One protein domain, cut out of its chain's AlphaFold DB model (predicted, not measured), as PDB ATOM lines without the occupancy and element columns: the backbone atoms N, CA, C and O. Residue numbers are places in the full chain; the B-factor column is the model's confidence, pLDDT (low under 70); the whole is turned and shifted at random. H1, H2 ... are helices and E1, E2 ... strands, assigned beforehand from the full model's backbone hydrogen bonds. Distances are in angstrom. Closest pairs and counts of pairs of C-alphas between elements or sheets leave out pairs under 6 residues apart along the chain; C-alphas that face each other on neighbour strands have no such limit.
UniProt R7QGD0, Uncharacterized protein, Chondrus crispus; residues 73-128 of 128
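AT A GLANCE: This is residues 73 to 128 of the 128 residues of an uncharacterized protein of Chondrus crispus (UniProt R7QGD0). A long helix, H1, meets the short helix H2 near its end to make a small body at one end, and from this a free tail, residues 109 to 128, sticks out with the short strand E1 and then the helix H3. The printed part has 56 residues, with H1, H2, E1 and H3 in that order, and is mostly helix. It is extended, with a radius of gyration of the C-alphas of 16.1 A, and spans 46 by 25 by 16 A.

IN THESE COORDINATES: H1, residues 73 to 88, begins with C-alpha 73 at (236.066, 216.563, 217.751) and is 22.6 A long. H2 is residues 97 to 103, E1 residues 109 to 111. H3, residues 118 to 126, is 12.4 A long and ends with C-alpha 126 at (245.765, 199.770, 191.033).

HOW THE PARTS SIT: H1 touches H2 with residues 84 to 88 alone; the closest C-alphas, of Ser 84 and Glu 97, are 6.0 A apart. They run opposite ways at a steep tilt of 60 degrees. H3 touches no helix. E1 pairs with no named strand. In H1, H2 and H3 every O i to N i+4 pair is within hydrogen-bond range.

THE WHOLE: The C-alphas farthest apart, of Pro 94 and Ser 128, are 47.7 A apart. The printed part has no cut, and no link is long. Residue 128 alone has a pLDDT under 70.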
ATOM      1  N   GLU A  73     235.479 215.805 216.642       89.19
ATOM      2  CA  GLU A  73     236.066 216.563 217.751       89.19
ATOM      3  C   GLU A  73     236.629 215.646 218.846       89.19
ATOM      4  O   GLU A  73     237.705 215.912 219.377       89.19
ATOM      5  N   GLU A  74     235.954 214.531 219.134       91.25
ATOM      6  CA  GLU A  74     236.433 213.526 220.088       91.25
ATOM      7  C   GLU A  74     237.785 212.942 219.668       91.25
ATOM      8  O   GLU A  74     238.717 212.885 220.467       91.25
ATOM      9  N   THR A  75     237.933 212.587 218.390       89.19
ATOM     10  CA  THR A  75     239.196 212.085 217.841       89.19
ATOM     11  C   THR A  75     240.290 213.146 217.912       89.19
ATOM     12  O   THR A  75     241.419 212.830 218.284       89.19
ATOM     13  N   ARG A  76     239.971 214.416 217.628       89.69
ATOM     14  CA  ARG A  76     240.941 215.516 217.763       89.69
ATOM     15  C   ARG A  76     241.427 215.680 219.198       89.69
ATOM     16  O   ARG A  76     242.622 215.861 219.399       89.69
ATOM     17  N   LYS A  77     240.533 215.568 220.187       88.38
ATOM     18  CA  LYS A  77     240.890 215.626 221.614       88.38
ATOM     19  C   LYS A  77     241.830 214.489 222.009       88.38
ATOM     20  O   LYS A  77     242.801 214.731 222.717       88.38
ATOM     21  N   VAL A  78     241.578 213.274 221.518       91.25
ATOM     22  CA  VAL A  78     242.458 212.119 221.762       91.25
ATOM     23  C   VAL A  78     243.840 212.345 221.151       91.25
ATOM     24  O   VAL A  78     244.840 212.197 221.849       91.25
ATOM     25  N   ILE A  79     243.905 212.770 219.885       87.88
ATOM     26  CA  ILE A  79     245.174 213.069 219.205       87.88
ATOM     27  C   ILE A  79     245.946 214.149 219.966       87.88
ATOM     28  O   ILE A  79     247.141 214.001 220.206       87.88
ATOM     29  N   HIS A  80     245.263 215.216 220.376       87.06
ATOM     30  CA  HIS A  80     245.869 216.300 221.133       87.06
ATOM     31  C   HIS A  80     246.447 215.801 222.467       87.06
ATOM     32  O   HIS A  80     247.608 216.062 222.774       87.06
ATOM     33  N   ALA A  81     245.682 215.015 223.229       86.88
ATOM     34  CA  ALA A  81     246.144 214.435 224.489       86.88
ATOM     35  C   ALA A  81     247.366 213.517 224.304       86.88
ATOM     36  O   ALA A  81     248.301 213.556 225.109       86.88
ATOM     37  N   ASP A  82     247.396 212.723 223.232       89.19
ATOM     38  CA  ASP A  82     248.535 211.866 222.899       89.19
ATOM     39  C   ASP A  82     249.788 212.676 222.543       89.19
ATOM     40  O   ASP A  82     250.898 212.302 222.941       89.19
ATOM     41  N   ILE A  83     249.630 213.800 221.840       86.81
ATOM     42  CA  ILE A  83     250.731 214.718 221.531       86.81
ATOM     43  C   ILE A  83     251.267 215.351 222.819       86.81
ATOM     44  O   ILE A  83     252.468 215.244 223.078       86.81
ATOM     45  N   SER A  84     250.402 215.914 223.669       83.81
ATOM     46  CA  SER A  84     250.806 216.502 224.956       83.81
ATOM     47  C   SER A  84     251.526 215.479 225.840       83.81
ATOM     48  O   SER A  84     252.556 215.772 226.451       83.81
ATOM     49  N   LYS A  85     251.046 214.229 225.864       86.06
ATOM     50  CA  LYS A  85     251.693 213.133 226.597       86.06
ATOM     51  C   LYS A  85     253.078 212.799 226.044       86.06
ATOM     52  O   LYS A  85     253.999 212.570 226.828       86.06
ATOM     53  N   ARG A  86     253.241 212.760 224.719       85.81
ATOM     54  CA  ARG A  86     254.545 212.515 224.082       85.81
ATOM     55  C   ARG A  86     255.524 213.647 224.349       85.81
ATOM     56  O   ARG A  86     256.666 213.352 224.676       85.81
ATOM     57  N   ILE A  87     255.092 214.903 224.292       82.19
ATOM     58  CA  ILE A  87     255.952 216.059 224.583       82.19
ATOM     59  C   ILE A  87     256.482 215.988 226.019       82.19
ATOM     60  O   ILE A  87     257.689 216.062 226.221       82.19
ATOM     61  N   ARG A  88     255.616 215.689 226.998       79.00
ATOM     62  CA  ARG A  88     256.025 215.471 228.400       79.00
ATOM     63  C   ARG A  88     257.039 214.340 228.588       79.00
ATOM     64  O   ARG A  88     257.751 214.321 229.585       79.00
ATOM     65  N   SER A  89     257.069 213.368 227.678       83.81
ATOM     66  CA  SER A  89     257.996 212.236 227.757       83.81
ATOM     67  C   SER A  89     259.400 212.548 227.234       83.81
ATOM     68  O   SER A  89     260.289 211.715 227.398       83.81
ATOM     69  N   ILE A  90     259.615 213.721 226.624       83.44
ATOM     70  CA  ILE A  90     260.927 214.140 226.126       83.44
ATOM     71  C   ILE A  90     261.661 214.886 227.256       83.44
ATOM     72  O   ILE A  90     261.265 216.007 227.595       83.44
ATOM     73  N   PRO A  91     262.717 214.297 227.849       78.50
ATOM     74  CA  PRO A  91     263.470 214.947 228.917       78.50
ATOM     75  C   PRO A  91     264.143 216.232 228.415       78.50
ATOM     76  O   PRO A  91     264.537 216.320 227.253       78.50
ATOM     77  N   ASP A  92     264.256 217.223 229.303       74.25
ATOM     78  CA  ASP A  92     264.917 218.519 229.075       74.25
ATOM     79  C   ASP A  92     264.337 219.386 227.942       74.25
ATOM     80  O   ASP A  92     265.009 220.273 227.410       74.25
ATOM     81  N   THR A  93     263.066 219.183 227.582       71.12
ATOM     82  CA  THR A  93     262.384 220.079 226.641       71.12
ATOM     83  C   THR A  93     261.824 221.321 227.344       71.12
ATOM     84  O   THR A  93     261.165 221.204 228.374       71.12
ATOM     85  N   PRO A  94     261.996 222.529 226.770       72.44
ATOM     86  CA  PRO A  94     261.331 223.743 227.253       72.44
ATOM     87  C   PRO A  94     259.834 223.781 226.887       72.44
ATOM     88  O   PRO A  94     259.174 224.803 227.065       72.44
ATOM     89  N   LEU A  95     259.310 222.696 226.313       73.69
ATOM     90  CA  LEU A  95     257.960 222.602 225.780       73.69
ATOM     91  C   LEU A  95     257.009 222.205 226.909       73.69
ATOM     92  O   LEU A  95     257.034 221.079 227.401       73.69
ATOM     93  N   THR A  96     256.175 223.151 227.327       77.00
ATOM     94  CA  THR A  96     255.122 222.925 228.321       77.00
ATOM     95  C   THR A  96     253.826 222.453 227.657       77.00
ATOM     96  O   THR A  96     253.655 222.513 226.436       77.00
ATOM     97  N   GLU A  97     252.880 221.977 228.466       72.38
ATOM     98  CA  GLU A  97     251.521 221.685 227.992       72.38
ATOM     99  C   GLU A  97     250.849 222.950 227.447       72.38
ATOM    100  O   GLU A  97     250.356 222.928 226.328       72.38
ATOM    101  N   ASP A  98     250.987 224.084 228.140       78.75
ATOM    102  CA  ASP A  98     250.479 225.382 227.675       78.75
ATOM    103  C   ASP A  98     251.053 225.791 226.309       78.75
ATOM    104  O   ASP A  98     250.360 226.379 225.478       78.75
ATOM    105  N   TRP A  99     252.327 225.470 226.044       82.56
ATOM    106  CA  TRP A  99     252.920 225.697 224.726       82.56
ATOM    107  C   TRP A  99     252.259 224.820 223.660       82.56
ATOM    108  O   TRP A  99     251.988 225.297 222.558       82.56
ATOM    109  N   THR A 100     251.988 223.558 224.000       78.31
ATOM    110  CA  THR A 100     251.348 222.576 223.118       78.31
ATOM    111  C   THR A 100     249.942 223.035 222.748       78.31
ATOM    112  O   THR A 100     249.633 223.129 221.562       78.31
ATOM    113  N   ASP A 101     249.148 223.424 223.743       79.31
ATOM    114  CA  ASP A 101     247.782 223.923 223.572       79.31
ATOM    115  C   ASP A 101     247.744 225.204 222.720       79.31
ATOM    116  O   ASP A 101     246.829 225.406 221.922       79.31
ATOM    117  N   ALA A 102     248.753 226.072 222.858       79.69
ATOM    118  CA  ALA A 102     248.827 227.334 222.128       79.69
ATOM    119  C   ALA A 102     249.336 227.199 220.680       79.69
ATOM    120  O   ALA A 102     249.021 228.055 219.851       79.69
ATOM    121  N   HIS A 103     250.129 226.167 220.361       80.56
ATOM    122  CA  HIS A 103     250.835 226.070 219.072       80.56
ATOM    123  C   HIS A 103     250.457 224.848 218.229       80.56
ATOM    124  O   HIS A 103     250.707 224.852 217.022       80.56
ATOM    125  N   ILE A 104     249.856 223.808 218.811       82.81
ATOM    126  CA  ILE A 104     249.483 222.591 218.086       82.81
ATOM    127  C   ILE A 104     247.989 222.598 217.801       82.81
ATOM    128  O   ILE A 104     247.152 222.328 218.654       82.81
ATOM    129  N   THR A 105     247.649 222.853 216.541       83.94
ATOM    130  CA  THR A 105     246.272 222.726 216.060       83.94
ATOM    131  C   THR A 105     246.112 221.419 215.297       83.94
ATOM    132  O   THR A 105     246.744 221.214 214.262       83.94
ATOM    133  N   VAL A 106     245.242 220.533 215.789       84.75
ATOM    134  CA  VAL A 106     244.819 219.346 215.032       84.75
ATOM    135  C   VAL A 106     243.745 219.786 214.032       84.75
ATOM    136  O   VAL A 106     242.706 220.300 214.462       84.75
ATOM    137  N   PRO A 107     243.953 219.609 212.715       88.56
ATOM    138  CA  PRO A 107     242.991 220.051 211.715       88.56
ATOM    139  C   PRO A 107     241.650 219.322 211.868       88.56
ATOM    140  O   PRO A 107     241.582 218.166 212.288       88.56
ATOM    141  N   SER A 108     240.558 220.008 211.529       89.69
ATOM    142  CA  SER A 108     239.211 219.424 211.535       89.69
ATOM    143  C   SER A 108     238.956 218.493 210.364       89.69
ATOM    144  O   SER A 108     238.084 217.630 210.443       89.69
ATOM    145  N   GLU A 109     239.692 218.691 209.280       91.50
ATOM    146  CA  GLU A 109     239.497 218.023 208.008       91.50
ATOM    147  C   GLU A 109     240.861 217.798 207.359       91.50
ATOM    148  O   GLU A 109     241.754 218.638 207.467       91.50
ATOM    149  N   VAL A 110     241.026 216.651 206.706       88.56
ATOM    150  CA  VAL A 110     242.241 216.301 205.967       88.56
ATOM    151  C   VAL A 110     241.827 215.888 204.567       88.56
ATOM    152  O   VAL A 110     241.005 214.984 204.405       88.56
ATOM    153  N   ARG A 111     242.386 216.550 203.553       90.50
ATOM    154  CA  ARG A 111     242.219 216.126 202.162       90.50
ATOM    155  C   ARG A 111     243.116 214.930 201.903       90.50
ATOM    156  O   ARG A 111     244.251 214.885 202.379       90.50
ATOM    157  N   LEU A 112     242.625 213.971 201.132       87.00
ATOM    158  CA  LEU A 112     243.404 212.789 200.795       87.00
ATOM    159  C   LEU A 112     244.657 213.145 199.987       87.00
ATOM    160  O   LEU A 112     245.717 212.609 200.282       87.00
ATOM    161  N   GLY A 113     244.575 214.096 199.056       84.38
ATOM    162  CA  GLY A 113     245.720 214.548 198.261       84.38
ATOM    163  C   GLY A 113     246.839 215.211 199.072       84.38
ATOM    164  O   GLY A 113     247.997 215.144 198.668       84.38
ATOM    165  N   ASP A 114     246.526 215.785 200.239       86.19
ATOM    166  CA  ASP A 114     247.527 216.373 201.142       86.19
ATOM    167  C   ASP A 114     248.290 215.294 201.935       86.19
ATOM    168  O   ASP A 114     249.315 215.571 202.563       86.19
ATOM    169  N   ASN A 115     247.804 214.047 201.926       83.94
ATOM    170  CA  ASN A 115     248.464 212.937 202.594       83.94
ATOM    171  C   ASN A 115     249.629 212.418 201.726       83.94
ATOM    172  O   ASN A 115     249.391 211.885 200.641       83.94
ATOM    173  N   PRO A 116     250.884 212.455 202.215       83.94
ATOM    174  CA  PRO A 116     252.050 212.010 201.445       83.94
ATOM    175  C   PRO A 116     251.999 210.523 201.061       83.94
ATOM    176  O   PRO A 116     252.688 210.096 200.137       83.94
ATOM    177  N   TYR A 117     251.184 209.723 201.751       83.69
ATOM    178  CA  TYR A 117     251.004 208.305 201.454       83.69
ATOM    179  C   TYR A 117     249.889 208.027 200.441       83.69
ATOM    180  O   TYR A 117     249.775 206.891 199.984       83.69
ATOM    181  N   PHE A 118     249.077 209.018 200.067       85.12
ATOM    182  CA  PHE A 118     247.918 208.819 199.195       85.12
ATOM    183  C   PHE A 118     248.298 208.213 197.843       85.12
ATOM    184  O   PHE A 118     247.756 207.182 197.455       85.12
ATOM    185  N   GLU A 119     249.306 208.777 197.178       80.12
ATOM    186  CA  GLU A 119     249.811 208.270 195.896       80.12
ATOM    187  C   GLU A 119     250.369 206.843 196.001       80.12
ATOM    188  O   GLU A 119     250.199 206.028 195.094       80.12
ATOM    189  N   ALA A 120     251.015 206.508 197.123       84.00
ATOM    190  CA  ALA A 120     251.526 205.161 197.361       84.00
ATOM    191  C   ALA A 120     250.381 204.150 197.545       84.00
ATOM    192  O   ALA A 120     250.414 203.068 196.958       84.00
ATOM    193  N   PHE A 121     249.344 204.519 198.303       80.50
ATOM    194  CA  PHE A 121     248.153 203.690 198.485       80.50
ATOM    195  C   PHE A 121     247.355 203.527 197.191       80.50
ATOM    196  O   PHE A 121     246.923 202.418 196.880       80.50
ATOM    197  N   LYS A 122     247.211 204.599 196.405       82.06
ATOM    198  CA  LYS A 122     246.549 204.563 195.098       82.06
ATOM    199  C   LYS A 122     247.245 203.585 194.150       82.06
ATOM    200  O   LYS A 122     246.597 202.687 193.618       82.06
ATOM    201  N   LYS A 123     248.572 203.675 194.027       81.50
ATOM    202  CA  LYS A 123     249.372 202.756 193.197       81.50
ATOM    203  C   LYS A 123     249.294 201.304 193.665       81.50
ATOM    204  O   LYS A 123     249.169 200.409 192.837       81.50
ATOM    205  N   ALA A 124     249.360 201.058 194.974       82.06
ATOM    206  CA  ALA A 124     249.246 199.704 195.521       82.06
ATOM    207  C   ALA A 124     247.882 199.066 195.204       82.06
ATOM    208  O   ALA A 124     247.802 197.868 194.937       82.06
ATOM    209  N   ARG A 125     246.822 199.880 195.199       77.44
ATOM    210  CA  ARG A 125     245.467 199.448 194.861       77.44
ATOM    211  C   ARG A 125     245.299 199.144 193.375       77.44
ATOM    212  O   ARG A 125     244.682 198.143 193.051       77.44
ATOM    213  N   GLU A 126     245.832 199.984 192.491       79.00
ATOM    214  CA  GLU A 126     245.765 199.770 191.033       79.00
ATOM    215  C   GLU A 126     246.568 198.541 190.572       79.00
ATOM    216  O   GLU A 126     246.289 197.983 189.515       79.00
ATOM    217  N   ALA A 127     247.561 198.118 191.358       76.44
ATOM    218  CA  ALA A 127     248.394 196.953 191.070       76.44
ATOM    219  C   ALA A 127     247.826 195.609 191.581       76.44
ATOM    220  O   ALA A 127     248.432 194.574 191.301       76.44
ATOM    221  N   SER A 128     246.728 195.622 192.349       58.44
ATOM    222  CA  SER A 128     246.069 194.429 192.920       58.44
ATOM    223  C   SER A 128     244.845 194.016 192.111       58.44
ATOM    224  O   SER A 128     244.631 192.791 191.977       58.44
TER     225      SER A 128